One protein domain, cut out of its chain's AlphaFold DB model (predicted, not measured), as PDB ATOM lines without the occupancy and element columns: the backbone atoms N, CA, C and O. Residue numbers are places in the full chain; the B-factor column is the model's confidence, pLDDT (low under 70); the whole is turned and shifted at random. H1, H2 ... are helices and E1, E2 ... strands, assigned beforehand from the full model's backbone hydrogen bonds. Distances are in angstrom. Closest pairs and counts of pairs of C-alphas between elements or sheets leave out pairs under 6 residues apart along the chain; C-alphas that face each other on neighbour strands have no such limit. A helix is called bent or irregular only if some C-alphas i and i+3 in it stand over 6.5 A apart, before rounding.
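AT A GLANCE: This is residues 175 to 380 of the 388 residues of an uncharacterized protein of Candidatus Electronema sp. GS (UniProt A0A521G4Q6). A strongly twisted sheet of five strands makes the core, with H4 packed on one face and the side-by-side helices H5 and H6 packed away from H4, H5 at E2 and E4 and H6 at the edge strand E5. H2 packs on H4 away from the sheet, H3 lies out at one end of the longest axis with a long loop before it, and the tip of the hairpin E2 and E3, residues 296 to 301, sticks out as an arm. The printed part has 206 residues, with six named helices and five named strands in the order H1 H2 H3 H4 E1 E2 E3 H5 E4 H6 E5. The sheet is mixed, in the order E1 E2 E3 E4 E5, and the class is mixed, helices and strands. The whole is compact, with a radius of gyration of the C-alphas of 17.4 A and spans of 54 by 47 by 35 A.

IN THESE COORDINATES: Find C-alpha 175 at (57.235, -31.515, 27.292), where H1 begins; it takes in residues 175 to 178. Next comes H2, residues 182 to 198, 25.2 A long, with a kink of 44 degrees near residue 189; it is irregular, with C-alphas 186 and 189 7.3 A apart. H3, residues 216 to 223, is irregular too, with C-alphas 217 and 220 7.1 A apart. Look for H4 at residues 231 to 246, 22.7 A. E1, residues 265 to 273, bends by 86 degrees at residue 270, and E2, residues 285 to 297, bends by 83 degrees at residue 288. E3 starts at C-alpha 300, (32.807, -19.296, 65.999), and runs 35.6 A to residue 312. Then read H5, residues 323 to 338, 22.5 A; E4, residues 344 to 349; H6, residues 355 to 369, 21.0 A; and E5, residues 376 to 379, which ends at C-alpha 379, (29.815, -26.948, 34.835).

HOW THE PARTS SIT: Begin at the sheet, where E1, E2 and E3 form a meander, each strand the antiparallel neighbour of the one before. In the hairpin E1 and E2, N 268 and O 290 are 2.9 A apart, within hydrogen-bond range; in the hairpin E2 and E3, N 291 and O 307 are 2.9 A apart. E4 is parallel to E3, with N 310 and O 346 at 2.9 A, and E5 is parallel to E4, with N 377 and O 345 at 2.9 A. E3, H5, E4 and E4, H6, E5 are strand-helix-strand units, two parallel neighbour strands with a helix between, each with a right-handed crossover. H4 is on one face of the sheet, two layers, at a height over the sheet of 7.9 A; it lies over E3, slantwise at 44 degrees on the local plane, and the closest C-alphas, of Glu 237 and Phe 311, are 5.7 A apart. H5 is on the sheet, its C-alpha of Gly 332 5.9 A from that of Val 285 in E2. H6 only grazes the sheet with residues 357 to 368. H5 and H6 touch at a shallow tilt of 22 degrees, the same way, closest at the C-alphas of Gln 327 and Val 360, 6.6 A. H2 touches H4 at a steep tilt of 51 degrees, the same way, closest at the C-alphas of Thr 191 and Ala 242, 5.5 A. H1 touches H4 at its residues 231 to 232 alone, with the C-alphas of Ser 177 and Ala 232 5.9 A apart. H3 touches no helix. In H4, H5 and H6 every O i to N i+4 pair is within hydrogen-bond range, against 11 of 13 in H2 and 2 of 4 in H3; H1 is too short for such a pair.

THE WHOLE: The two C-alphas farthest apart, of Arg 215 and Gly 371, are 55.7 A apart. The printed part has no cut. The long links are H2 to H3, H4 to E1 and E1 to E2. The mean pLDDT of the printed part is 83.6; look for values under 70 at residues 175 to 179, 201 to 228, 276 to 282 and 371 to 372.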
ATOM      1  N   PRO A 175      57.402 -32.483  28.379       64.50
ATOM      2  CA  PRO A 175      57.235 -31.515  27.292       64.50
ATOM      3  C   PRO A 175      56.076 -31.830  26.338       64.50
ATOM      4  O   PRO A 175      55.480 -30.911  25.788       64.50
ATOM      5  N   THR A 176      55.701 -33.104  26.178       67.50
ATOM      6  CA  THR A 176      54.546 -33.516  25.359       67.50
ATOM      7  C   THR A 176      53.211 -33.016  25.904       67.50
ATOM      8  O   THR A 176      52.259 -32.898  25.145       67.50
ATOM      9  N   SER A 177      53.123 -32.730  27.207       63.97
ATOM     10  CA  SER A 177      51.939 -32.107  27.812       63.97
ATOM     11  C   SER A 177      52.049 -30.582  27.828       63.97
ATOM     12  O   SER A 177      51.047 -29.903  27.634       63.97
ATOM     13  N   ALA A 178      53.256 -30.043  28.024       62.12
ATOM     14  CA  ALA A 178      53.509 -28.602  28.065       62.12
ATOM     15  C   ALA A 178      53.293 -27.914  26.707       62.12
ATOM     16  O   ALA A 178      52.713 -26.832  26.655       62.12
ATOM     17  N   SER A 179      53.704 -28.548  25.601       66.38
ATOM     18  CA  SER A 179      53.552 -27.978  24.255       66.38
ATOM     19  C   SER A 179      52.094 -27.837  23.814       66.38
ATOM     20  O   SER A 179      51.790 -26.998  22.970       66.38
ATOM     21  N   CYS A 180      51.186 -28.629  24.391       72.44
ATOM     22  CA  CYS A 180      49.759 -28.570  24.091       72.44
ATOM     23  C   CYS A 180      49.035 -27.417  24.807       72.44
ATOM     24  O   CYS A 180      47.946 -27.056  24.370       72.44
ATOM     25  N   TYR A 181      49.604 -26.851  25.884       79.94
ATOM     26  CA  TYR A 181      48.937 -25.837  26.720       79.94
ATOM     27  C   TYR A 181      49.899 -24.739  27.206       79.94
ATOM     28  O   TYR A 181      50.070 -24.561  28.417       79.94
ATOM     29  N   PRO A 182      50.527 -23.974  26.295       83.31
ATOM     30  CA  PRO A 182      51.402 -22.866  26.685       83.31
ATOM     31  C   PRO A 182      50.677 -21.849  27.585       83.31
ATOM     32  O   PRO A 182      51.241 -21.388  28.580       83.31
ATOM     33  N   ASP A 183      49.395 -21.602  27.314       86.12
ATOM     34  CA  ASP A 183      48.560 -20.670  28.075       86.12
ATOM     35  C   ASP A 183      48.362 -21.103  29.535       86.12
ATOM     36  O   ASP A 183      48.221 -20.255  30.417       86.12
ATOM     37  N   TYR A 184      48.365 -22.414  29.821       88.75
ATOM     38  CA  TYR A 184      48.224 -22.926  31.189       88.75
ATOM     39  C   TYR A 184      49.470 -22.607  32.013       88.75
ATOM     40  O   TYR A 184      49.370 -22.168  33.159       88.75
ATOM     41  N   LEU A 185      50.649 -22.786  31.415       85.62
ATOM     42  CA  LEU A 185      51.925 -22.522  32.075       85.62
ATOM     43  C   LEU A 185      52.137 -21.033  32.321       85.62
ATOM     44  O   LEU A 185      52.582 -20.655  33.404       85.62
ATOM     45  N   GLN A 186      51.745 -20.185  31.367       87.44
ATOM     46  CA  GLN A 186      51.817 -18.734  31.530       87.44
ATOM     47  C   GLN A 186      50.987 -18.250  32.731       87.44
ATOM     48  O   GLN A 186      51.378 -17.317  33.432       87.44
ATOM     49  N   GLN A 187      49.855 -18.904  32.996       89.44
ATOM     50  CA  GLN A 187      48.920 -18.521  34.055       89.44
ATOM     51  C   GLN A 187      49.189 -19.220  35.394       89.44
ATOM     52  O   GLN A 187      48.622 -18.826  36.418       89.44
ATOM     53  N   LEU A 188      50.067 -20.224  35.422       86.56
ATOM     54  CA  LEU A 188      50.290 -21.079  36.586       86.56
ATOM     55  C   LEU A 188      50.753 -20.292  37.818       86.56
ATOM     56  O   LEU A 188      50.230 -20.506  38.908       86.56
ATOM     57  N   SER A 189      51.671 -19.335  37.651       84.38
ATOM     58  CA  SER A 189      52.165 -18.519  38.771       84.38
ATOM     59  C   SER A 189      51.036 -17.733  39.446       84.38
ATOM     60  O   SER A 189      50.934 -17.731  40.669       84.38
ATOM     61  N   GLN A 190      50.177 -17.081  38.659       89.00
ATOM     62  CA  GLN A 190      49.049 -16.306  39.186       89.00
ATOM     63  C   GLN A 190      47.981 -17.221  39.798       89.00
ATOM     64  O   GLN A 190      47.372 -16.878  40.807       89.00
ATOM     65  N   THR A 191      47.783 -18.396  39.198       90.62
ATOM     66  CA  THR A 191      46.851 -19.434  39.652       90.62
ATOM     67  C   THR A 191      47.235 -19.952  41.035       90.62
ATOM     68  O   THR A 191      46.407 -19.946  41.942       90.62
ATOM     69  N   VAL A 192      48.500 -20.344  41.222       88.75
ATOM     70  CA  VAL A 192      49.014 -20.845  42.506       88.75
ATOM     71  C   VAL A 192      48.940 -19.760  43.574       88.75
ATOM     72  O   VAL A 192      48.427 -20.022  44.659       88.75
ATOM     73  N   ALA A 193      49.363 -18.532  43.260       86.81
ATOM     74  CA  ALA A 193      49.268 -17.410  44.193       86.81
ATOM     75  C   ALA A 193      47.817 -17.144  44.633       86.81
ATOM     76  O   ALA A 193      47.555 -16.935  45.816       86.81
ATOM     77  N   LEU A 194      46.861 -17.211  43.701       91.38
ATOM     78  CA  LEU A 194      45.446 -17.032  44.013       91.38
ATOM     79  C   LEU A 194      44.904 -18.162  44.899       91.38
ATOM     80  O   LEU A 194      44.224 -17.882  45.882       91.38
ATOM     81  N   ILE A 195      45.227 -19.423  44.605       91.50
ATOM     82  CA  ILE A 195      44.808 -20.563  45.439       91.50
ATOM     83  C   ILE A 195      45.391 -20.440  46.851       91.50
ATOM     84  O   ILE A 195      44.667 -20.621  47.828       91.50
ATOM     85  N   LEU A 196      46.671 -20.076  46.966       86.38
ATOM     86  CA  LEU A 196      47.342 -19.886  48.252       86.38
ATOM     87  C   LEU A 196      46.782 -18.706  49.050       86.38
ATOM     88  O   LEU A 196      46.855 -18.715  50.274       86.38
ATOM     89  N   SER A 197      46.182 -17.712  48.388       88.50
ATOM     90  CA  SER A 197      45.478 -16.632  49.090       88.50
ATOM     91  C   SER A 197      44.183 -17.095  49.770       88.50
ATOM     92  O   SER A 197      43.781 -16.494  50.759       88.50
ATOM     93  N   VAL A 198      43.560 -18.172  49.272       89.81
ATOM     94  CA  VAL A 198      42.360 -18.791  49.865       89.81
ATOM     95  C   VAL A 198      42.745 -19.839  50.902       89.81
ATOM     96  O   VAL A 198      42.245 -19.836  52.021       89.81
ATOM     97  N   THR A 199      43.668 -20.733  50.545       85.19
ATOM     98  CA  THR A 199      44.179 -21.778  51.434       85.19
ATOM     99  C   THR A 199      45.707 -21.632  51.514       85.19
ATOM    100  O   THR A 199      46.443 -22.218  50.719       85.19
ATOM    101  N   PRO A 200      46.238 -20.830  52.460       73.50
ATOM    102  CA  PRO A 200      47.691 -20.694  52.640       73.50
ATOM    103  C   PRO A 200      48.373 -22.029  52.969       73.50
ATOM    104  O   PRO A 200      49.566 -22.215  52.764       73.50
ATOM    105  N   ASP A 201      47.580 -22.978  53.456       63.78
ATOM    106  CA  ASP A 201      47.948 -24.317  53.886       63.78
ATOM    107  C   ASP A 201      47.813 -25.365  52.766       63.78
ATOM    108  O   ASP A 201      47.303 -26.470  52.953       63.78
ATOM    109  N   ALA A 202      48.243 -25.036  51.552       59.22
ATOM    110  CA  ALA A 202      48.082 -25.931  50.413       59.22
ATOM    111  C   ALA A 202      49.058 -27.131  50.417       59.22
ATOM    112  O   ALA A 202      49.515 -27.568  49.362       59.22
ATOM    113  N   LEU A 203      49.312 -27.737  51.585       52.25
ATOM    114  CA  LEU A 203      49.930 -29.061  51.731       52.25
ATOM    115  C   LEU A 203      49.192 -30.137  50.906       52.25
ATOM    116  O   LEU A 203      49.759 -31.178  50.592       52.25
ATOM    117  N   GLY A 204      47.941 -29.883  50.498       57.12
ATOM    118  CA  GLY A 204      47.199 -30.716  49.549       57.12
ATOM    119  C   GLY A 204      47.646 -30.608  48.082       57.12
ATOM    120  O   GLY A 204      47.461 -31.574  47.344       57.12
ATOM    121  N   LEU A 205      48.253 -29.491  47.647       64.62
ATOM    122  CA  LEU A 205      48.741 -29.335  46.263       64.62
ATOM    123  C   LEU A 205      49.863 -30.330  45.944       64.62
ATOM    124  O   LEU A 205      49.999 -30.772  44.802       64.62
ATOM    125  N   LEU A 206      50.650 -30.697  46.958       60.91
ATOM    126  CA  LEU A 206      51.777 -31.613  46.854       60.91
ATOM    127  C   LEU A 206      51.607 -32.728  47.889       60.91
ATOM    128  O   LEU A 206      51.962 -32.578  49.054       60.91
ATOM    129  N   ARG A 207      51.075 -33.885  47.477       58.19
ATOM    130  CA  ARG A 207      51.016 -35.046  48.373       58.19
ATOM    131  C   ARG A 207      52.408 -35.639  48.554       58.19
ATOM    132  O   ARG A 207      52.920 -36.337  47.678       58.19
ATOM    133  N   PHE A 208      52.985 -35.445  49.732       51.88
ATOM    134  CA  PHE A 208      54.146 -36.208  50.173       51.88
ATOM    135  C   PHE A 208      53.678 -37.587  50.646       51.88
ATOM    136  O   PHE A 208      53.077 -37.731  51.706       51.88
ATOM    137  N   SER A 209      53.906 -38.625  49.837       45.84
ATOM    138  CA  SER A 209      53.716 -40.008  50.285       45.84
ATOM    139  C   SER A 209      54.826 -40.353  51.291       45.84
ATOM    140  O   SER A 209      55.983 -40.407  50.869       45.84
ATOM    141  N   PRO A 210      54.532 -40.642  52.576       40.59
ATOM    142  CA  PRO A 210      55.560 -40.818  53.614       40.59
ATOM    143  C   PRO A 210      56.433 -42.074  53.458       40.59
ATOM    144  O   PRO A 210      57.328 -42.312  54.261       40.59
ATOM    145  N   GLN A 211      56.164 -42.929  52.470       43.19
ATOM    146  CA  GLN A 211      56.784 -44.248  52.364       43.19
ATOM    147  C   GLN A 211      57.282 -44.547  50.952       43.19
ATOM    148  O   GLN A 211      56.515 -44.962  50.081       43.19
ATOM    149  N   ARG A 212      58.592 -44.373  50.758       43.94
ATOM    150  CA  ARG A 212      59.531 -45.321  50.123       43.94
ATOM    151  C   ARG A 212      60.859 -44.612  49.891       43.94
ATOM    152  O   ARG A 212      60.862 -43.505  49.366       43.94
ATOM    153  N   ASP A 213      61.961 -45.282  50.219       41.34
ATOM    154  CA  ASP A 213      63.315 -44.898  49.815       41.34
ATOM    155  C   ASP A 213      63.346 -44.576  48.313       41.34
ATOM    156  O   ASP A 213      63.323 -45.469  47.461       41.34
ATOM    157  N   MET A 214      63.343 -43.289  47.966       46.03
ATOM    158  CA  MET A 214      63.431 -42.836  46.583       46.03
ATOM    159  C   MET A 214      64.721 -42.050  46.395       46.03
ATOM    160  O   MET A 214      64.985 -41.063  47.077       46.03
ATOM    161  N   ARG A 215      65.527 -42.503  45.429       48.22
ATOM    162  CA  ARG A 215      66.681 -41.762  44.905       48.22
ATOM    163  C   ARG A 215      66.221 -40.360  44.482       48.22
ATOM    164  O   ARG A 215      65.145 -40.232  43.902       48.22
ATOM    165  N   ALA A 216      67.052 -39.344  44.724       45.91
ATOM    166  CA  ALA A 216      66.722 -37.919  44.590       45.91
ATOM    167  C   ALA A 216      66.000 -37.514  43.283       45.91
ATOM    168  O   ALA A 216      65.147 -36.634  43.303       45.91
ATOM    169  N   GLY A 217      66.267 -38.196  42.161       45.81
ATOM    170  CA  GLY A 217      65.613 -37.928  40.871       45.81
ATOM    171  C   GLY A 217      64.178 -38.460  40.713       45.81
ATOM    172  O   GLY A 217      63.465 -38.020  39.819       45.81
ATOM    173  N   THR A 218      63.709 -39.385  41.559       52.06
ATOM    174  CA  THR A 218      62.347 -39.958  41.461       52.06
ATOM    175  C   THR A 218      61.321 -39.220  42.326       52.06
ATOM    176  O   THR A 218      60.127 -39.513  42.270       52.06
ATOM    177  N   ILE A 219      61.791 -38.250  43.109       53.69
ATOM    178  CA  ILE A 219      61.032 -37.559  44.145       53.69
ATOM    179  C   ILE A 219      59.933 -36.663  43.544       53.69
ATOM    180  O   ILE A 219      58.810 -36.670  44.047       53.69
ATOM    181  N   LEU A 220      60.188 -35.957  42.434       52.19
ATOM    182  CA  LEU A 220      59.185 -35.074  41.815       52.19
ATOM    183  C   LEU A 220      58.013 -35.839  41.179       52.19
ATOM    184  O   LEU A 220      56.856 -35.496  41.417       52.19
ATOM    185  N   LYS A 221      58.272 -36.934  40.451       53.09
ATOM    186  CA  LYS A 221      57.201 -37.760  39.850       53.09
ATOM    187  C   LYS A 221      56.307 -38.447  40.887       53.09
ATOM    188  O   LYS A 221      55.168 -38.780  40.577       53.09
ATOM    189  N   SER A 222      56.799 -38.670  42.107       54.81
ATOM    190  CA  SER A 222      55.986 -39.176  43.222       54.81
ATOM    191  C   SER A 222      55.205 -38.101  43.985       54.81
ATOM    192  O   SER A 222      54.349 -38.473  44.780       54.81
ATOM    193  N   ARG A 223      55.500 -36.810  43.767       57.75
ATOM    194  CA  ARG A 223      54.917 -35.672  44.507       57.75
ATOM    195  C   ARG A 223      53.648 -35.097  43.875       57.75
ATOM    196  O   ARG A 223      52.879 -34.436  44.566       57.75
ATOM    197  N   LEU A 224      53.396 -35.367  42.593       58.56
ATOM    198  CA  LEU A 224      52.101 -35.071  41.981       58.56
ATOM    199  C   LEU A 224      51.080 -36.117  42.419       58.56
ATOM    200  O   LEU A 224      51.303 -37.319  42.273       58.56
ATOM    201  N   ALA A 225      49.950 -35.644  42.943       52.47
ATOM    202  CA  ALA A 225      48.984 -36.401  43.735       52.47
ATOM    203  C   ALA A 225      48.299 -37.598  43.036       52.47
ATOM    204  O   ALA A 225      47.498 -38.291  43.661       52.47
ATOM    205  N   ASN A 226      48.630 -37.926  41.785       57.03
ATOM    206  CA  ASN A 226      48.124 -39.129  41.137       57.03
ATOM    207  C   ASN A 226      49.062 -39.599  40.018       57.03
ATOM    208  O   ASN A 226      49.135 -38.981  38.960       57.03
ATOM    209  N   ARG A 227      49.708 -40.762  40.197       59.25
ATOM    210  CA  ARG A 227      50.545 -41.402  39.154       59.25
ATOM    211  C   ARG A 227      49.803 -41.655  37.833       59.25
ATOM    212  O   ARG A 227      50.446 -41.889  36.817       59.25
ATOM    213  N   ASN A 228      48.470 -41.633  37.864       64.25
ATOM    214  CA  ASN A 228      47.606 -41.928  36.725       64.25
ATOM    215  C   ASN A 228      47.058 -40.675  36.025       64.25
ATOM    216  O   ASN A 228      46.409 -40.810  34.989       64.25
ATOM    217  N   LYS A 229      47.269 -39.473  36.575       73.19
ATOM    218  CA  LYS A 229      46.782 -38.235  35.957       73.19
ATOM    219  C   LYS A 229      47.819 -37.675  34.995       73.19
ATOM    220  O   LYS A 229      49.018 -37.695  35.263       73.19
ATOM    221  N   SER A 230      47.342 -37.164  33.862       84.00
ATOM    222  CA  SER A 230      48.189 -36.396  32.950       84.00
ATOM    223  C   SER A 230      48.541 -35.044  33.577       84.00
ATOM    224  O   SER A 230      47.745 -34.483  34.331       84.00
ATOM    225  N   VAL A 231      49.705 -34.494  33.222       82.62
ATOM    226  CA  VAL A 231      50.110 -33.144  33.652       82.62
ATOM    227  C   VAL A 231      49.069 -32.104  33.226       82.62
ATOM    228  O   VAL A 231      48.738 -31.223  34.008       82.62
ATOM    229  N   ALA A 232      48.485 -32.250  32.033       85.19
ATOM    230  CA  ALA A 232      47.419 -31.371  31.551       85.19
ATOM    231  C   ALA A 232      46.161 -31.413  32.436       85.19
ATOM    232  O   ALA A 232      45.586 -30.367  32.722       85.19
ATOM    233  N   GLY A 233      45.760 -32.602  32.898       88.06
ATOM    234  CA  GLY A 233      44.639 -32.752  33.830       88.06
ATOM    235  C   GLY A 233      44.899 -32.026  35.146       88.06
ATOM    236  O   GLY A 233      44.077 -31.226  35.573       88.06
ATOM    237  N   PHE A 234      46.088 -32.214  35.719       88.12
ATOM    238  CA  PHE A 234      46.463 -31.543  36.961       88.12
ATOM    239  C   PHE A 234      46.577 -30.016  36.810       88.12
ATOM    240  O   PHE A 234      46.064 -29.273  37.639       88.12
ATOM    241  N   LEU A 235      47.192 -29.519  35.730       89.00
ATOM    242  CA  LEU A 235      47.224 -28.078  35.449       89.00
ATOM    243  C   LEU A 235      45.809 -27.508  35.302       89.00
ATOM    244  O   LEU A 235      45.531 -26.416  35.796       89.00
ATOM    245  N   TYR A 236      44.910 -28.259  34.662       92.81
ATOM    246  CA  TYR A 236      43.515 -27.866  34.545       92.81
ATOM    247  C   TYR A 236      42.792 -27.839  35.898       92.81
ATOM    248  O   TYR A 236      42.009 -26.925  36.121       92.81
ATOM    249  N   GLU A 237      43.078 -28.758  36.823       93.56
ATOM    250  CA  GLU A 237      42.535 -28.712  38.192       93.56
ATOM    251  C   GLU A 237      42.897 -27.395  38.893       93.56
ATOM    252  O   GLU A 237      42.035 -26.739  39.482       93.56
ATOM    253  N   LEU A 238      44.155 -26.956  38.775       93.12
ATOM    254  CA  LEU A 238      44.607 -25.690  39.361       93.12
ATOM    255  C   LEU A 238      43.918 -24.490  38.707       93.12
ATOM    256  O   LEU A 238      43.362 -23.634  39.395       93.12
ATOM    257  N   LEU A 239      43.909 -24.434  37.375       94.12
ATOM    258  CA  LEU A 239      43.290 -23.332  36.633       94.12
ATOM    259  C   LEU A 239      41.777 -23.281  36.850       94.12
ATOM    260  O   LEU A 239      41.222 -22.210  37.076       94.12
ATOM    261  N   GLY A 240      41.110 -24.432  36.833       95.62
ATOM    262  CA  GLY A 240      39.693 -24.557  37.142       95.62
ATOM    263  C   GLY A 240      39.389 -24.065  38.555       95.62
ATOM    264  O   GLY A 240      38.459 -23.283  38.736       95.62
ATOM    265  N   THR A 241      40.223 -24.413  39.539       96.06
ATOM    266  CA  THR A 241      40.103 -23.889  40.910       96.06
ATOM    267  C   THR A 241      40.234 -22.364  40.939       96.06
ATOM    268  O   THR A 241      39.374 -21.682  41.492       96.06
ATOM    269  N   ALA A 242      41.248 -21.794  40.283       95.25
ATOM    270  CA  ALA A 242      41.416 -20.341  40.204       95.25
ATOM    271  C   ALA A 242      40.260 -19.636  39.471       95.25
ATOM    272  O   ALA A 242      39.870 -18.529  39.852       95.25
ATOM    273  N   ALA A 243      39.677 -20.268  38.450       95.94
ATOM    274  CA  ALA A 243      38.481 -19.765  37.779       95.94
ATOM    275  C   ALA A 243      37.277 -19.740  38.734       95.94
ATOM    276  O   ALA A 243      36.557 -18.741  38.797       95.94
ATOM    277  N   LEU A 244      37.098 -20.785  39.548       96.75
ATOM    278  CA  LEU A 244      36.041 -20.834  40.558       96.75
ATOM    279  C   LEU A 244      36.220 -19.788  41.670       96.75
ATOM    280  O   LEU A 244      35.215 -19.254  42.137       96.75
ATOM    281  N   ILE A 245      37.462 -19.450  42.041       95.69
ATOM    282  CA  ILE A 245      37.765 -18.337  42.961       95.69
ATOM    283  C   ILE A 245      37.386 -16.992  42.329       95.69
ATOM    284  O   ILE A 245      36.759 -16.153  42.969       95.69
ATOM    285  N   ARG A 246      37.751 -16.759  41.060       94.94
ATOM    286  CA  ARG A 246      37.539 -15.452  40.413       94.94
ATOM    287  C   ARG A 246      36.097 -15.175  40.019       94.94
ATOM    288  O   ARG A 246      35.624 -14.052  40.175       94.94
ATOM    289  N   SER A 247      35.447 -16.146  39.391       94.44
ATOM    290  CA  SER A 247      34.177 -15.926  38.697       94.44
ATOM    291  C   SER A 247      33.103 -16.935  39.062       94.44
ATOM    292  O   SER A 247      31.938 -16.711  38.729       94.44
ATOM    293  N   GLY A 248      33.450 -18.033  39.733       95.88
ATOM    294  CA  GLY A 248      32.547 -19.168  39.879       95.88
ATOM    295  C   GLY A 248      32.081 -19.722  38.526       95.88
ATOM    296  O   GLY A 248      32.641 -19.408  37.475       95.88
ATOM    297  N   SER A 249      31.031 -20.534  38.561       96.69
ATOM    298  CA  SER A 249      30.399 -21.151  37.400       96.69
ATOM    299  C   SER A 249      28.933 -21.472  37.679       96.69
ATOM    300  O   SER A 249      28.587 -21.928  38.769       96.69
ATOM    301  N   ASN A 250      28.068 -21.245  36.691       96.69
ATOM    302  CA  ASN A 250      26.665 -21.651  36.751       96.69
ATOM    303  C   ASN A 250      26.530 -23.102  36.284       96.69
ATOM    304  O   ASN A 250      27.125 -23.483  35.275       96.69
ATOM    305  N   ALA A 251      25.727 -23.891  36.992       95.69
ATOM    306  CA  ALA A 251      25.515 -25.285  36.636       95.69
ATOM    307  C   ALA A 251      24.667 -25.412  35.359       95.69
ATOM    308  O   ALA A 251      23.630 -24.760  35.219       95.69
ATOM    309  N   GLY A 252      25.076 -26.286  34.439       91.00
ATOM    310  CA  GLY A 252      24.382 -26.504  33.168       91.00
ATOM    311  C   GLY A 252      23.012 -27.173  33.319       91.00
ATOM    312  O   GLY A 252      22.140 -26.974  32.478       91.00
ATOM    313  N   ASN A 253      22.770 -27.892  34.420       91.81
ATOM    314  CA  ASN A 253      21.455 -28.444  34.772       91.81
ATOM    315  C   ASN A 253      20.530 -27.451  35.500       91.81
ATOM    316  O   ASN A 253      19.536 -27.878  36.077       91.81
ATOM    317  N   GLY A 254      20.838 -26.149  35.509       90.38
ATOM    318  CA  GLY A 254      20.018 -25.138  36.195       90.38
ATOM    319  C   GLY A 254      20.123 -25.174  37.723       90.38
ATOM    320  O   GLY A 254      19.323 -24.545  38.411       90.38
ATOM    321  N   GLY A 255      21.098 -25.917  38.247       89.38
ATOM    322  CA  GLY A 255      21.360 -26.052  39.673       89.38
ATOM    323  C   GLY A 255      22.175 -24.910  40.283       89.38
ATOM    324  O   GLY A 255      22.320 -23.827  39.710       89.38
ATOM    325  N   GLN A 256      22.736 -25.164  41.465       89.88
ATOM    326  CA  GLN A 256      23.461 -24.160  42.239       89.88
ATOM    327  C   GLN A 256      24.744 -23.697  41.534       89.88
ATOM    328  O   GLN A 256      25.518 -24.485  40.982       89.88
ATOM    329  N   ARG A 257      24.990 -22.382  41.582       95.81
ATOM    330  CA  ARG A 257      26.255 -21.787  41.140       95.81
ATOM    331  C   ARG A 257      27.384 -22.251  42.061       95.81
ATOM    332  O   ARG A 257      27.298 -22.090  43.275       95.81
ATOM    333  N   LEU A 258      28.467 -22.749  41.475       96.94
ATOM    334  CA  LEU A 258      29.686 -23.108  42.192       96.94
ATOM    335  C   LEU A 258      30.637 -21.917  42.200       96.94
ATOM    336  O   LEU A 258      30.957 -21.368  41.153       96.94
ATOM    337  N   PHE A 259      31.105 -21.508  43.366       97.12
ATOM    338  CA  PHE A 259      32.139 -20.488  43.518       97.12
ATOM    339  C   PHE A 259      32.894 -20.749  44.811       97.12
ATOM    340  O   PHE A 259      32.328 -21.353  45.724       97.12
ATOM    341  N   ILE A 260      34.145 -20.305  44.869       96.62
ATOM    342  CA  ILE A 260      34.981 -20.407  46.066       96.62
ATOM    343  C   ILE A 260      35.014 -19.038  46.743       96.62
ATOM    344  O   ILE A 260      35.272 -18.034  46.083       96.62
ATOM    345  N   GLN A 261      34.737 -19.009  48.042       95.31
ATOM    346  CA  GLN A 261      34.747 -17.833  48.907       95.31
ATOM    347  C   GLN A 261      36.083 -17.761  49.652       95.31
ATOM    348  O   GLN A 261      36.286 -18.544  50.580       95.31
ATOM    349  N   PRO A 262      36.995 -16.844  49.286       93.38
ATOM    350  CA  PRO A 262      38.310 -16.743  49.919       93.38
ATOM    351  C   PRO A 262      38.276 -16.633  51.446       93.38
ATOM    352  O   PRO A 262      39.187 -17.096  52.121       93.38
ATOM    353  N   GLU A 263      37.231 -16.014  51.991       90.44
ATOM    354  CA  GLU A 263      37.126 -15.701  53.413       90.44
ATOM    355  C   GLU A 263      36.607 -16.871  54.258       90.44
ATOM    356  O   GLU A 263      36.837 -16.901  55.468       90.44
ATOM    357  N   THR A 264      35.877 -17.808  53.652       91.25
ATOM    358  CA  THR A 264      35.101 -18.828  54.381       91.25
ATOM    359  C   THR A 264      35.397 -20.253  53.935       91.25
ATOM    360  O   THR A 264      35.158 -21.190  54.703       91.25
ATOM    361  N   ASP A 265      35.926 -20.436  52.727       93.94
ATOM    362  CA  ASP A 265      36.187 -21.748  52.161       93.94
ATOM    363  C   ASP A 265      37.631 -22.182  52.432       93.94
ATOM    364  O   ASP A 265      38.593 -21.454  52.191       93.94
ATOM    365  N   ARG A 266      37.786 -23.430  52.874       89.75
ATOM    366  CA  ARG A 266      39.062 -24.151  52.855       89.75
ATOM    367  C   ARG A 266      39.088 -25.084  51.647       89.75
ATOM    368  O   ARG A 266      38.082 -25.714  51.332       89.75
ATOM    369  N   LEU A 267      40.251 -25.201  51.009       92.69
ATOM    370  CA  LEU A 267      40.453 -26.055  49.837       92.69
ATOM    371  C   LEU A 267      41.378 -27.225  50.176       92.69
ATOM    372  O   LEU A 267      42.493 -27.009  50.651       92.69
ATOM    373  N   ASP A 268      40.941 -28.448  49.883       89.12
ATOM    374  CA  ASP A 268      41.729 -29.670  50.042       89.12
ATOM    375  C   ASP A 268      41.759 -30.455  48.718       89.12
ATOM    376  O   ASP A 268      40.721 -30.720  48.120       89.12
ATOM    377  N   PHE A 269      42.939 -30.853  48.235       89.88
ATOM    378  CA  PHE A 269      43.075 -31.507  46.925       89.88
ATOM    379  C   PHE A 269      43.168 -33.038  47.018       89.88
ATOM    380  O   PHE A 269      43.747 -33.611  47.951       89.88
ATOM    381  N   SER A 270      42.651 -33.713  45.985       87.88
ATOM    382  CA  SER A 270      42.721 -35.171  45.781       87.88
ATOM    383  C   SER A 270      42.113 -36.008  46.917       87.88
ATOM    384  O   SER A 270      42.622 -37.086  47.262       87.88
ATOM    385  N   ILE A 271      41.053 -35.519  47.562       88.25
ATOM    386  CA  ILE A 271      40.397 -36.217  48.672       88.25
ATOM    387  C   ILE A 271      39.702 -37.484  48.171       88.25
ATOM    388  O   ILE A 271      39.031 -37.490  47.143       88.25
ATOM    389  N   LYS A 272      39.890 -38.582  48.910       90.25
ATOM    390  CA  LYS A 272      39.263 -39.874  48.624       90.25
ATOM    391  C   LYS A 272      38.263 -40.214  49.712       90.25
ATOM    392  O   LYS A 272      38.638 -40.387  50.868       90.25
ATOM    393  N   PHE A 273      37.019 -40.380  49.304       88.19
ATOM    394  CA  PHE A 273      35.935 -40.894  50.119       88.19
ATOM    395  C   PHE A 273      35.885 -42.407  49.949       88.19
ATOM    396  O   PHE A 273      35.967 -42.913  48.829       88.19
ATOM    397  N   ASN A 274      35.749 -43.131  51.054       86.25
ATOM    398  CA  ASN A 274      35.625 -44.586  51.058       86.25
ATOM    399  C   ASN A 274      34.239 -44.935  51.595       86.25
ATOM    400  O   ASN A 274      34.080 -45.098  52.808       86.25
ATOM    401  N   PRO A 275      33.209 -45.029  50.738       75.75
ATOM    402  CA  PRO A 275      31.901 -45.453  51.200       75.75
ATOM    403  C   PRO A 275      32.038 -46.912  51.608       75.75
ATOM    404  O   PRO A 275      32.510 -47.742  50.828       75.75
ATOM    405  N   LYS A 276      31.654 -47.222  52.847       68.31
ATOM    406  CA  LYS A 276      31.761 -48.580  53.394       68.31
ATOM    407  C   LYS A 276      30.977 -49.609  52.559       68.31
ATOM    408  O   LYS A 276      31.297 -50.791  52.608       68.31
ATOM    409  N   GLU A 277      30.018 -49.146  51.751       62.38
ATOM    410  CA  GLU A 277      29.069 -49.963  50.992       62.38
ATOM    411  C   GLU A 277      28.943 -49.500  49.526       62.38
ATOM    412  O   GLU A 277      27.908 -48.995  49.092       62.38
ATOM    413  N   LEU A 278      30.007 -49.636  48.726       58.69
ATOM    414  CA  LEU A 278      29.880 -49.502  47.268       58.69
ATOM    415  C   LEU A 278      29.633 -50.867  46.611       58.69
ATOM    416  O   LEU A 278      30.525 -51.720  46.644       58.69
ATOM    417  N   PRO A 279      28.480 -51.091  45.955       57.53
ATOM    418  CA  PRO A 279      28.340 -52.210  45.036       57.53
ATOM    419  C   PRO A 279      29.230 -51.963  43.806       57.53
ATOM    420  O   PRO A 279      28.993 -51.046  43.026       57.53
ATOM    421  N   GLY A 280      30.275 -52.775  43.621       64.69
ATOM    422  CA  GLY A 280      31.122 -52.738  42.420       64.69
ATOM    423  C   GLY A 280      32.629 -52.748  42.686       64.69
ATOM    424  O   GLY A 280      33.099 -52.942  43.802       64.69
ATOM    425  N   LYS A 281      33.423 -52.583  41.617       66.81
ATOM    426  CA  LYS A 281      34.898 -52.648  41.683       66.81
ATOM    427  C   LYS A 281      35.546 -51.384  42.258       66.81
ATOM    428  O   LYS A 281      36.692 -51.448  42.704       66.81
ATOM    429  N   ARG A 282      34.859 -50.237  42.226       67.94
ATOM    430  CA  ARG A 282      35.390 -48.974  42.753       67.94
ATOM    431  C   ARG A 282      35.169 -48.928  44.260       67.94
ATOM    432  O   ARG A 282      34.039 -48.928  44.718       67.94
ATOM    433  N   ARG A 283      36.269 -48.899  45.015       78.69
ATOM    434  CA  ARG A 283      36.261 -48.853  46.488       78.69
ATOM    435  C   ARG A 283      36.183 -47.431  47.051       78.69
ATOM    436  O   ARG A 283      36.043 -47.266  48.255       78.69
ATOM    437  N   SER A 284      36.315 -46.426  46.189       86.88
ATOM    438  CA  SER A 284      36.462 -45.032  46.592       86.88
ATOM    439  C   SER A 284      35.915 -44.073  45.544       86.88
ATOM    440  O   SER A 284      36.044 -44.329  44.342       86.88
ATOM    441  N   VAL A 285      35.403 -42.940  46.004       92.00
ATOM    442  CA  VAL A 285      35.142 -41.752  45.187       92.00
ATOM    443  C   VAL A 285      36.279 -40.773  45.424       92.00
ATOM    444  O   VAL A 285      36.649 -40.529  46.566       92.00
ATOM    445  N   GLU A 286      36.857 -40.237  44.360       91.62
ATOM    446  CA  GLU A 286      37.877 -39.194  44.453       91.62
ATOM    447  C   GLU A 286      37.261 -37.864  44.023       91.62
ATOM    448  O   GLU A 286      36.573 -37.813  43.002       91.62
ATOM    449  N   ALA A 287      37.482 -36.825  44.823       93.94
ATOM    450  CA  ALA A 287      37.298 -35.440  44.423       93.94
ATOM    451  C   ALA A 287      38.681 -34.828  44.199       93.94
ATOM    452  O   ALA A 287      39.574 -34.941  45.045       93.94
ATOM    453  N   ASP A 288      38.851 -34.176  43.059       94.00
ATOM    454  CA  ASP A 288      40.082 -33.469  42.723       94.00
ATOM    455  C   ASP A 288      40.285 -32.271  43.645       94.00
ATOM    456  O   ASP A 288      41.406 -31.997  44.076       94.00
ATOM    457  N   LEU A 289      39.177 -31.627  44.009       94.75
ATOM    458  CA  LEU A 289      39.097 -30.549  44.975       94.75
ATOM    459  C   LEU A 289      37.910 -30.801  45.911       94.75
ATOM    460  O   LEU A 289      36.803 -31.087  45.469       94.75
ATOM    461  N   LEU A 290      38.138 -30.667  47.207       94.69
ATOM    462  CA  LEU A 290      37.114 -30.574  48.233       94.69
ATOM    463  C   LEU A 290      37.092 -29.135  48.744       94.69
ATOM    464  O   LEU A 290      38.126 -28.600  49.146       94.69
ATOM    465  N   ILE A 291      35.916 -28.519  48.709       95.38
ATOM    466  CA  ILE A 291      35.675 -27.197  49.278       95.38
ATOM    467  C   ILE A 291      34.940 -27.405  50.600       95.38
ATOM    468  O   ILE A 291      33.821 -27.917  50.621       95.38
ATOM    469  N   CYS A 292      35.572 -27.003  51.696       93.19
ATOM    470  CA  CYS A 292      34.998 -27.024  53.036       93.19
ATOM    471  C   CYS A 292      34.541 -25.607  53.379       93.19
ATOM    472  O   CYS A 292      35.339 -24.778  53.825       93.19
ATOM    473  N   ARG A 293      33.263 -25.323  53.130       94.31
ATOM    474  CA  ARG A 293      32.647 -24.021  53.379       94.31
ATOM    475  C   ARG A 293      32.264 -23.871  54.835       94.31
ATOM    476  O   ARG A 293      31.518 -24.692  55.372       94.31
ATOM    477  N   ARG A 294      32.721 -22.787  55.453       89.75
ATOM    478  CA  ARG A 294      32.413 -22.458  56.845       89.75
ATOM    479  C   ARG A 294      31.351 -21.379  56.945       89.75
ATOM    480  O   ARG A 294      31.270 -20.489  56.104       89.75
ATOM    481  N   PHE A 295      30.581 -21.420  58.021       88.00
ATOM    482  CA  PHE A 295      29.715 -20.317  58.416       88.00
ATOM    483  C   PHE A 295      30.062 -19.849  59.827       88.00
ATOM    484  O   PHE A 295      30.600 -20.604  60.637       88.00
ATOM    485  N   TYR A 296      29.801 -18.573  60.099       79.62
ATOM    486  CA  TYR A 296      30.050 -17.974  61.402       79.62
ATOM    487  C   TYR A 296      28.768 -18.016  62.228       79.62
ATOM    488  O   TYR A 296      27.792 -17.341  61.904       79.62
ATOM    489  N   GLU A 297      28.769 -18.807  63.293       85.25
ATOM    490  CA  GLU A 297      27.631 -18.961  64.192       85.25
ATOM    491  C   GLU A 297      28.118 -18.894  65.644       85.25
ATOM    492  O   GLU A 297      29.140 -19.476  66.006       85.25
ATOM    493  N   ASN A 298      27.412 -18.134  66.487       86.94
ATOM    494  CA  ASN A 298      27.720 -17.988  67.918       86.94
ATOM    495  C   ASN A 298      29.173 -17.573  68.226       86.94
ATOM    496  O   ASN A 298      29.769 -18.010  69.209       86.94
ATOM    497  N   GLY A 299      29.754 -16.714  67.386       84.25
ATOM    498  CA  GLY A 299      31.114 -16.214  67.584       84.25
ATOM    499  C   GLY A 299      32.219 -17.162  67.098       84.25
ATOM    500  O   GLY A 299      33.400 -16.879  67.313       84.25
ATOM    501  N   GLN A 300      31.866 -18.279  66.457       77.50
ATOM    502  CA  GLN A 300      32.807 -19.296  65.999       77.50
ATOM    503  C   GLN A 300      32.560 -19.674  64.537       77.50
ATOM    504  O   GLN A 300      31.433 -19.668  64.050       77.50
ATOM    505  N   TRP A 301      33.639 -20.015  63.831       75.50
ATOM    506  CA  TRP A 301      33.547 -20.626  62.508       75.50
ATOM    507  C   TRP A 301      33.247 -22.114  62.656       75.50
ATOM    508  O   TRP A 301      34.004 -22.829  63.318       75.50
ATOM    509  N   ILE A 302      32.172 -22.569  62.024       76.56
ATOM    510  CA  ILE A 302      31.740 -23.964  62.009       76.56
ATOM    511  C   ILE A 302      31.860 -24.474  60.574       76.56
ATOM    512  O   ILE A 302      31.513 -23.762  59.628       76.56
ATOM    513  N   ASP A 303      32.393 -25.685  60.405       78.19
ATOM    514  CA  ASP A 303      32.402 -26.356  59.105       78.19
ATOM    515  C   ASP A 303      30.954 -26.672  58.726       78.19
ATOM    516  O   ASP A 303      30.234 -27.330  59.479       78.19
ATOM    517  N   GLY A 304      30.516 -26.129  57.595       84.50
ATOM    518  CA  GLY A 304      29.122 -26.171  57.199       84.50
ATOM    519  C   GLY A 304      28.860 -27.113  56.050       84.50
ATOM    520  O   GLY A 304      28.106 -28.067  56.194       84.50
ATOM    521  N   GLN A 305      29.472 -26.831  54.905       92.12
ATOM    522  CA  GLN A 305      29.173 -27.546  53.676       92.12
ATOM    523  C   GLN A 305      30.446 -28.088  53.041       92.12
ATOM    524  O   GLN A 305      31.368 -27.344  52.720       92.12
ATOM    525  N   GLU A 306      30.468 -29.398  52.833       94.62
ATOM    526  CA  GLU A 306      31.529 -30.094  52.108       94.62
ATOM    527  C   GLU A 306      31.085 -30.338  50.667       94.62
ATOM    528  O   GLU A 306      30.094 -31.033  50.419       94.62
ATOM    529  N   ILE A 307      31.810 -29.743  49.724       97.00
ATOM    530  CA  ILE A 307      31.477 -29.729  48.302       97.00
ATOM    531  C   ILE A 307      32.606 -30.415  47.533       97.00
ATOM    532  O   ILE A 307      33.724 -29.902  47.449       97.00
ATOM    533  N   GLY A 308      32.319 -31.586  46.969       96.88
ATOM    534  CA  GLY A 308      33.258 -32.303  46.112       96.88
ATOM    535  C   GLY A 308      33.284 -31.718  44.702       96.88
ATOM    536  O   GLY A 308      32.242 -31.409  44.130       96.88
ATOM    537  N   VAL A 309      34.469 -31.589  44.116       97.56
ATOM    538  CA  VAL A 309      34.672 -31.116  42.745       97.56
ATOM    539  C   VAL A 309      35.609 -32.074  42.013       97.56
ATOM    540  O   VAL A 309      36.675 -32.430  42.513       97.56
ATOM    541  N   ASP A 310      35.212 -32.492  40.818       96.56
ATOM    542  CA  ASP A 310      35.978 -33.379  39.939       96.56
ATOM    543  C   ASP A 310      36.151 -32.708  38.574       96.56
ATOM    544  O   ASP A 310      35.178 -32.414  37.867       96.56
ATOM    545  N   PHE A 311      37.401 -32.420  38.221       96.25
ATOM    546  CA  PHE A 311      37.752 -31.671  37.027       96.25
ATOM    547  C   PHE A 311      37.948 -32.621  35.844       96.25
ATOM    548  O   PHE A 311      38.763 -33.543  35.830       96.25
ATOM    549  N   LYS A 312      37.192 -32.373  34.780       94.56
ATOM    550  CA  LYS A 312      37.196 -33.142  33.542       94.56
ATOM    551  C   LYS A 312      37.811 -32.323  32.419       94.56
ATOM    552  O   LYS A 312      37.156 -31.491  31.798       94.56
ATOM    553  N   HIS A 313      39.074 -32.599  32.119       92.88
ATOM    554  CA  HIS A 313      39.765 -31.954  31.008       92.88
ATOM    555  C   HIS A 313      39.311 -32.522  29.647       92.88
ATOM    556  O   HIS A 313      39.440 -33.722  29.386       92.88
ATOM    557  N   ALA A 314      38.802 -31.662  28.766       91.50
ATOM    558  CA  ALA A 314      38.393 -31.963  27.399       91.50
ATOM    559  C   ALA A 314      39.461 -31.504  26.392       91.50
ATOM    560  O   ALA A 314      39.836 -30.335  26.363       91.50
ATOM    561  N   LEU A 315      39.915 -32.417  25.526       86.75
ATOM    562  CA  LEU A 315      40.918 -32.127  24.487       86.75
ATOM    563  C   LEU A 315      40.335 -31.385  23.274       86.75
ATOM    564  O   LEU A 315      40.991 -30.530  22.691       86.75
ATOM    565  N   HIS A 316      39.101 -31.720  22.886       88.06
ATOM    566  CA  HIS A 316      38.466 -31.236  21.653       88.06
ATOM    567  C   HIS A 316      37.139 -30.527  21.937       88.06
ATOM    568  O   HIS A 316      36.138 -30.747  21.260       88.06
ATOM    569  N   GLY A 317      37.100 -29.731  23.010       88.94
ATOM    570  CA  GLY A 317      35.930 -28.940  23.401       88.94
ATOM    571  C   GLY A 317      34.742 -29.744  23.940       88.94
ATOM    572  O   GLY A 317      33.837 -29.149  24.510       88.94
ATOM    573  N   THR A 318      34.743 -31.074  23.818       91.94
ATOM    574  CA  THR A 318      33.753 -31.962  24.442       91.94
ATOM    575  C   THR A 318      34.454 -33.028  25.273       91.94
ATOM    576  O   THR A 318      35.369 -33.702  24.797       91.94
ATOM    577  N   TYR A 319      34.022 -33.198  26.519       90.06
ATOM    578  CA  TYR A 319      34.419 -34.311  27.364       90.06
ATOM    579  C   TYR A 319      33.553 -35.537  27.052       90.06
ATOM    580  O   TYR A 319      32.344 -35.556  27.301       90.06
ATOM    581  N   SER A 320      34.193 -36.581  26.526       83.75
ATOM    582  CA  SER A 320      33.587 -37.887  26.264       83.75
ATOM    583  C   SER A 320      34.324 -38.970  27.055       83.75
ATOM    584  O   SER A 320      35.178 -39.685  26.529       83.75
ATOM    585  N   GLY A 321      34.032 -39.065  28.352       85.62
ATOM    586  CA  GLY A 321      34.458 -40.206  29.164       85.62
ATOM    587  C   GLY A 321      33.752 -41.499  28.736       85.62
ATOM    588  O   GLY A 321      32.716 -41.477  28.067       85.62
ATOM    589  N   ARG A 322      34.283 -42.657  29.143       92.62
ATOM    590  CA  ARG A 322      33.583 -43.936  28.957       92.62
ATOM    591  C   ARG A 322      32.312 -43.937  29.806       92.62
ATOM    592  O   ARG A 322      32.393 -43.912  31.030       92.62
ATOM    593  N   LEU A 323      31.151 -44.021  29.157       91.94
ATOM    594  CA  LEU A 323      29.846 -43.888  29.817       91.94
ATOM    595  C   LEU A 323      29.677 -44.820  31.025       91.94
ATOM    596  O   LEU A 323      29.230 -44.380  32.078       91.94
ATOM    597  N   LYS A 324      30.095 -46.085  30.903       92.88
ATOM    598  CA  LYS A 324      30.016 -47.060  32.000       92.88
ATOM    599  C   LYS A 324      30.847 -46.645  33.219       92.88
ATOM    600  O   LYS A 324      30.374 -46.729  34.345       92.88
ATOM    601  N   GLU A 325      32.073 -46.174  33.001       91.50
ATOM    602  CA  GLU A 325      32.960 -45.723  34.081       91.50
ATOM    603  C   GLU A 325      32.420 -44.460  34.762       91.50
ATOM    604  O   GLU A 325      32.578 -44.296  35.971       91.50
ATOM    605  N   PHE A 326      31.767 -43.588  33.991       93.62
ATOM    606  CA  PHE A 326      31.104 -42.398  34.512       93.62
ATOM    607  C   PHE A 326      29.862 -42.751  35.342       93.62
ATOM    608  O   PHE A 326      29.698 -42.235  36.441       93.62
ATOM    609  N   GLN A 327      29.034 -43.693  34.881       94.31
ATOM    610  CA  GLN A 327      27.895 -44.210  35.650       94.31
ATOM    611  C   GLN A 327      28.340 -44.813  36.987       94.31
ATOM    612  O   GLN A 327      27.792 -44.463  38.025       94.31
ATOM    613  N   GLU A 328      29.377 -45.657  36.983       92.44
ATOM    614  CA  GLU A 328      29.955 -46.213  38.216       92.44
ATOM    615  C   GLU A 328      30.494 -45.116  39.152       92.44
ATOM    616  O   GLU A 328      30.402 -45.241  40.372       92.44
ATOM    617  N   GLN A 329      31.054 -44.031  38.601       93.06
ATOM    618  CA  GLN A 329      31.495 -42.880  39.391       93.06
ATOM    619  C   GLN A 329      30.315 -42.182  40.075       93.06
ATOM    620  O   GLN A 329      30.375 -41.920  41.275       93.06
ATOM    621  N   VAL A 330      29.253 -41.901  39.318       94.94
ATOM    622  CA  VAL A 330      28.053 -41.217  39.810       94.94
ATOM    623  C   VAL A 330      27.330 -42.052  40.867       94.94
ATOM    624  O   VAL A 330      26.921 -41.504  41.887       94.94
ATOM    625  N   GLU A 331      27.264 -43.377  40.709       93.31
ATOM    626  CA  GLU A 331      26.755 -44.267  41.764       93.31
ATOM    627  C   GLU A 331      27.592 -44.194  43.044       93.31
ATOM    628  O   GLU A 331      27.045 -44.118  44.146       93.31
ATOM    629  N   GLY A 332      28.918 -44.130  42.907       92.56
ATOM    630  CA  GLY A 332      29.799 -43.890  44.041       92.56
ATOM    631  C   GLY A 332      29.463 -42.589  44.771       92.56
ATOM    632  O   GLY A 332      29.312 -42.581  45.993       92.56
ATOM    633  N   ILE A 333      29.319 -41.498  44.015       94.56
ATOM    634  CA  ILE A 333      29.027 -40.154  44.534       94.56
ATOM    635  C   ILE A 333      27.682 -40.123  45.264       94.56
ATOM    636  O   ILE A 333      27.613 -39.604  46.376       94.56
ATOM    637  N   LYS A 334      26.637 -40.746  44.704       93.88
ATOM    638  CA  LYS A 334      25.324 -40.865  45.364       93.88
ATOM    639  C   LYS A 334      25.444 -41.483  46.753       93.88
ATOM    640  O   LYS A 334      24.810 -41.007  47.689       93.88
ATOM    641  N   ASN A 335      26.269 -42.516  46.911       91.06
ATOM    642  CA  ASN A 335      26.463 -43.158  48.210       91.06
ATOM    643  C   ASN A 335      27.248 -42.268  49.187       91.06
ATOM    644  O   ASN A 335      26.913 -42.225  50.371       91.06
ATOM    645  N   VAL A 336      28.248 -41.510  48.721       92.31
ATOM    646  CA  VAL A 336      28.947 -40.518  49.567       92.31
ATOM    647  C   VAL A 336      27.962 -39.449  50.062       92.31
ATOM    648  O   VAL A 336      27.942 -39.161  51.256       92.31
ATOM    649  N   ILE A 337      27.085 -38.946  49.187       93.06
ATOM    650  CA  ILE A 337      26.046 -37.962  49.541       93.06
ATOM    651  C   ILE A 337      25.044 -38.555  50.543       93.06
ATOM    652  O   ILE A 337      24.815 -37.981  51.602       93.06
ATOM    653  N   ARG A 338      24.496 -39.751  50.274       90.06
ATOM    654  CA  ARG A 338      23.531 -40.422  51.172       90.06
ATOM    655  C   ARG A 338      24.092 -40.704  52.564       90.06
ATOM    656  O   ARG A 338      23.353 -40.669  53.539       90.06
ATOM    657  N   THR A 339      25.389 -40.990  52.660       86.38
ATOM    658  CA  THR A 339      26.056 -41.229  53.950       86.38
ATOM    659  C   THR A 339      26.425 -39.940  54.692       86.38
ATOM    660  O   THR A 339      26.952 -40.020  55.801       86.38
ATOM    661  N   GLY A 340      26.155 -38.766  54.107       88.56
ATOM    662  CA  GLY A 340      26.481 -37.465  54.688       88.56
ATOM    663  C   GLY A 340      27.980 -37.168  54.726       88.56
ATOM    664  O   GLY A 340      28.411 -36.345  55.525       88.56
ATOM    665  N   GLN A 341      28.783 -37.860  53.908       87.62
ATOM    666  CA  GLN A 341      30.224 -37.605  53.799       87.62
ATOM    667  C   GLN A 341      30.548 -36.383  52.940       87.62
ATOM    668  O   GLN A 341      31.645 -35.865  53.047       87.62
ATOM    669  N   ILE A 342      29.638 -35.980  52.052       94.19
ATOM    670  CA  ILE A 342      29.663 -34.696  51.348       94.19
ATOM    671  C   ILE A 342      28.223 -34.228  51.171       94.19
ATOM    672  O   ILE A 342      27.294 -35.037  51.197       94.19
ATOM    673  N   HIS A 343      28.049 -32.935  50.942       94.44
ATOM    674  CA  HIS A 343      26.737 -32.326  50.754       94.44
ATOM    675  C   HIS A 343      26.394 -32.191  49.272       94.44
ATOM    676  O   HIS A 343      25.269 -32.463  48.870       94.44
ATOM    677  N   GLU A 344      27.373 -31.799  48.456       95.62
ATOM    678  CA  GLU A 344      27.204 -31.572  47.021       95.62
ATOM    679  C   GLU A 344      28.405 -32.117  46.247       95.62
ATOM    680  O   GLU A 344      29.514 -32.235  46.781       95.62
ATOM    681  N   PHE A 345      28.191 -32.439  44.971       97.06
ATOM    682  CA  PHE A 345      29.260 -32.842  44.066       97.06
ATOM    683  C   PHE A 345      29.139 -32.153  42.707       97.06
ATOM    684  O   PHE A 345      28.079 -32.148  42.083       97.06
ATOM    685  N   HIS A 346      30.244 -31.615  42.203       97.75
ATOM    686  CA  HIS A 346      30.282 -30.889  40.943       97.75
ATOM    687  C   HIS A 346      31.305 -31.488  39.985       97.75
ATOM    688  O   HIS A 346      32.484 -31.624  40.303       97.75
ATOM    689  N   PHE A 347      30.867 -31.765  38.764       97.38
ATOM    690  CA  PHE A 347      31.760 -32.021  37.642       97.38
ATOM    691  C   PHE A 347      32.078 -30.707  36.935       97.38
ATOM    692  O   PHE A 347      31.168 -29.960  36.582       97.38
ATOM    693  N   VAL A 348      33.354 -30.413  36.701       97.25
ATOM    694  CA  VAL A 348      33.782 -29.145  36.089       97.25
ATOM    695  C   VAL A 348      34.640 -29.425  34.864       97.25
ATOM    696  O   VAL A 348      35.608 -30.167  34.961       97.25
ATOM    697  N   SER A 349      34.310 -28.855  33.705       96.19
ATOM    698  CA  SER A 349      35.067 -29.051  32.463       96.19
ATOM    699  C   SER A 349      35.391 -27.741  31.748       96.19
ATOM    700  O   SER A 349      34.623 -26.781  31.798       96.19
ATOM    701  N   ASN A 350      36.522 -27.715  31.032       94.31
ATOM    702  CA  ASN A 350      36.881 -26.642  30.101       94.31
ATOM    703  C   ASN A 350      36.110 -26.750  28.780       94.31
ATOM    704  O   ASN A 350      36.130 -25.820  27.982       94.31
ATOM    705  N   GLY A 351      35.455 -27.886  28.533       93.94
ATOM    706  CA  GLY A 351      34.588 -28.112  27.388       93.94
ATOM    707  C   GLY A 351      33.133 -28.319  27.797       93.94
ATOM    708  O   GLY A 351      32.729 -28.019  28.920       93.94
ATOM    709  N   ARG A 352      32.357 -28.860  26.859       95.25
ATOM    710  CA  ARG A 352      30.994 -29.348  27.077       95.25
ATOM    711  C   ARG A 352      31.002 -30.807  27.503       95.25
ATOM    712  O   ARG A 352      31.845 -31.585  27.057       95.25
ATOM    713  N   PHE A 353      30.039 -31.213  28.306       93.19
ATOM    714  CA  PHE A 353      29.762 -32.614  28.562       93.19
ATOM    715  C   PHE A 353      28.924 -33.192  27.417       93.19
ATOM    716  O   PHE A 353      28.029 -32.548  26.877       93.19
ATOM    717  N   SER A 354      29.210 -34.432  27.012       92.69
ATOM    718  CA  SER A 354      28.329 -35.133  26.064       92.69
ATOM    719  C   SER A 354      26.919 -35.322  26.652       92.69
ATOM    720  O   SER A 354      26.787 -35.477  27.866       92.69
ATOM    721  N   GLY A 355      25.876 -35.400  25.812       88.44
ATOM    722  CA  GLY A 355      24.483 -35.554  26.275       88.44
ATOM    723  C   GLY A 355      24.264 -36.731  27.237       88.44
ATOM    724  O   GLY A 355      23.582 -36.590  28.246       88.44
ATOM    725  N   ASN A 356      24.967 -37.847  27.017       92.56
ATOM    726  CA  ASN A 356      24.909 -39.020  27.894       92.56
ATOM    727  C   ASN A 356      25.349 -38.723  29.342       92.56
ATOM    728  O   ASN A 356      24.882 -39.370  30.274       92.56
ATOM    729  N   VAL A 357      26.272 -37.777  29.549       90.94
ATOM    730  CA  VAL A 357      26.725 -37.381  30.894       90.94
ATOM    731  C   VAL A 357      25.625 -36.612  31.618       90.94
ATOM    732  O   VAL A 357      25.329 -36.929  32.771       90.94
ATOM    733  N   ALA A 358      24.990 -35.655  30.935       89.81
ATOM    734  CA  ALA A 358      23.881 -34.888  31.493       89.81
ATOM    735  C   ALA A 358      22.719 -35.810  31.896       89.81
ATOM    736  O   ALA A 358      22.234 -35.715  33.019       89.81
ATOM    737  N   GLU A 359      22.349 -36.772  31.044       94.25
ATOM    738  CA  GLU A 359      21.300 -37.757  31.347       94.25
ATOM    739  C   GLU A 359      21.619 -38.610  32.584       94.25
ATOM    740  O   GLU A 359      20.745 -38.854  33.419       94.25
ATOM    741  N   VAL A 360      22.874 -39.054  32.736       95.44
ATOM    742  CA  VAL A 360      23.302 -39.836  33.906       95.44
ATOM    743  C   VAL A 360      23.206 -39.011  35.190       95.44
ATOM    744  O   VAL A 360      22.718 -39.530  36.194       95.44
ATOM    745  N   ILE A 361      23.627 -37.742  35.163       94.44
ATOM    746  CA  ILE A 361      23.522 -36.836  36.317       94.44
ATOM    747  C   ILE A 361      22.053 -36.559  36.651       94.44
ATOM    748  O   ILE A 361      21.661 -36.690  37.808       94.44
ATOM    749  N   SER A 362      21.219 -36.247  35.655       93.19
ATOM    750  CA  SER A 362      19.788 -35.997  35.864       93.19
ATOM    751  C   SER A 362      19.076 -37.201  36.478       93.19
ATOM    752  O   SER A 362      18.303 -37.038  37.421       93.19
ATOM    753  N   ARG A 363      19.370 -38.420  36.007       94.75
ATOM    754  CA  ARG A 363      18.829 -39.648  36.607       94.75
ATOM    755  C   ARG A 363      19.296 -39.823  38.053       94.75
ATOM    756  O   ARG A 363      18.487 -40.131  38.920       94.75
ATOM    757  N   ALA A 364      20.580 -39.595  38.323       94.25
ATOM    758  CA  ALA A 364      21.130 -39.691  39.670       94.25
ATOM    759  C   ALA A 364      20.489 -38.696  40.646       94.25
ATOM    760  O   ALA A 364      20.143 -39.090  41.759       94.25
ATOM    761  N   ASN A 365      20.280 -37.445  40.226       94.44
ATOM    762  CA  ASN A 365      19.569 -36.450  41.030       94.44
ATOM    763  C   ASN A 365      18.112 -36.851  41.267       94.44
ATOM    764  O   ASN A 365      17.658 -36.767  42.402       94.44
ATOM    765  N   ALA A 366      17.402 -37.365  40.256       92.31
ATOM    766  CA  ALA A 366      16.030 -37.849  40.433       92.31
ATOM    767  C   ALA A 366      15.925 -38.953  41.507       92.31
ATOM    768  O   ALA A 366      14.951 -39.002  42.253       92.31
ATOM    769  N   GLU A 367      16.950 -39.803  41.627       92.06
ATOM    770  CA  GLU A 367      17.035 -40.855  42.649       92.06
ATOM    771  C   GLU A 367      17.522 -40.375  44.028       92.06
ATOM    772  O   GLU A 367      17.350 -41.089  45.019       92.06
ATOM    773  N   LEU A 368      18.191 -39.224  44.107       90.38
ATOM    774  CA  LEU A 368      18.616 -38.614  45.371       90.38
ATOM    775  C   LEU A 368      17.547 -37.687  45.950       90.38
ATOM    776  O   LEU A 368      17.436 -37.570  47.165       90.38
ATOM    777  N   ALA A 369      16.799 -37.000  45.089       79.31
ATOM    778  CA  ALA A 369      16.099 -35.791  45.481       79.31
ATOM    779  C   ALA A 369      14.894 -36.020  46.400       79.31
ATOM    780  O   ALA A 369      14.587 -35.104  47.155       79.31
ATOM    781  N   GLU A 370      14.163 -37.142  46.314       71.75
ATOM    782  CA  GLU A 370      12.818 -37.295  46.929       71.75
ATOM    783  C   GLU A 370      11.941 -36.009  46.817       71.75
ATOM    784  O   GLU A 370      11.062 -35.756  47.639       71.75
ATOM    785  N   GLY A 371      12.196 -35.152  45.813       56.69
ATOM    786  CA  GLY A 371      11.548 -33.852  45.607       56.69
ATOM    787  C   GLY A 371      12.122 -32.601  46.309       56.69
ATOM    788  O   GLY A 371      11.400 -31.608  46.340       56.69
ATOM    789  N   LYS A 372      13.347 -32.577  46.868       65.88
ATOM    790  CA  LYS A 372      13.845 -31.420  47.663       65.88
ATOM    791  C   LYS A 372      14.939 -30.553  47.024       65.88
ATOM    792  O   LYS A 372      14.792 -29.335  47.044       65.88
ATOM    793  N   GLN A 373      16.012 -31.122  46.474       81.50
ATOM    794  CA  GLN A 373      17.095 -30.356  45.829       81.50
ATOM    795  C   GLN A 373      17.961 -31.284  44.959       81.50
ATOM    796  O   GLN A 373      18.029 -32.485  45.220       81.50
ATOM    797  N   ASP A 374      18.614 -30.733  43.935       86.44
ATOM    798  CA  ASP A 374      19.692 -31.417  43.213       86.44
ATOM    799  C   ASP A 374      20.961 -31.460  44.080       86.44
ATOM    800  O   ASP A 374      21.236 -30.518  44.819       86.44
ATOM    801  N   PHE A 375      21.756 -32.526  43.959       92.38
ATOM    802  CA  PHE A 375      22.997 -32.697  44.736       92.38
ATOM    803  C   PHE A 375      24.239 -32.869  43.859       92.38
ATOM    804  O   PHE A 375      25.365 -32.670  44.318       92.38
ATOM    805  N   ILE A 376      24.043 -33.273  42.602       94.69
ATOM    806  CA  ILE A 376      25.104 -33.466  41.621       94.69
ATOM    807  C   ILE A 376      24.910 -32.463  40.489       94.69
ATOM    808  O   ILE A 376      23.839 -32.374  39.888       94.69
ATOM    809  N   PHE A 377      25.956 -31.718  40.162       95.44
ATOM    810  CA  PHE A 377      25.903 -30.655  39.163       95.44
ATOM    811  C   PHE A 377      27.030 -30.801  38.149       95.44
ATOM    812  O   PHE A 377      28.053 -31.432  38.422       95.44
ATOM    813  N   TYR A 378      26.872 -30.177  36.984       95.31
ATOM    814  CA  TYR A 378      27.949 -30.069  36.006       95.31
ATOM    815  C   TYR A 378      28.135 -28.635  35.524       95.31
ATOM    816  O   TYR A 378      27.177 -27.874  35.410       95.31
ATOM    817  N   HIS A 379      29.380 -28.283  35.229       96.12
ATOM    818  CA  HIS A 379      29.815 -26.948  34.835       96.12
ATOM    819  C   HIS A 379      30.678 -27.037  33.584       96.12
ATOM    820  O   HIS A 379      31.659 -27.781  33.555       96.12
ATOM    821  N   GLU A 380      30.318 -26.277  32.558       94.25
ATOM    822  CA  GLU A 380      30.968 -26.301  31.246       94.25
ATOM    823  C   GLU A 380      31.699 -24.991  30.971       94.25
ATOM    824  O   GLU A 380      31.279 -23.927  31.425       94.25
TER     825      GLU A 380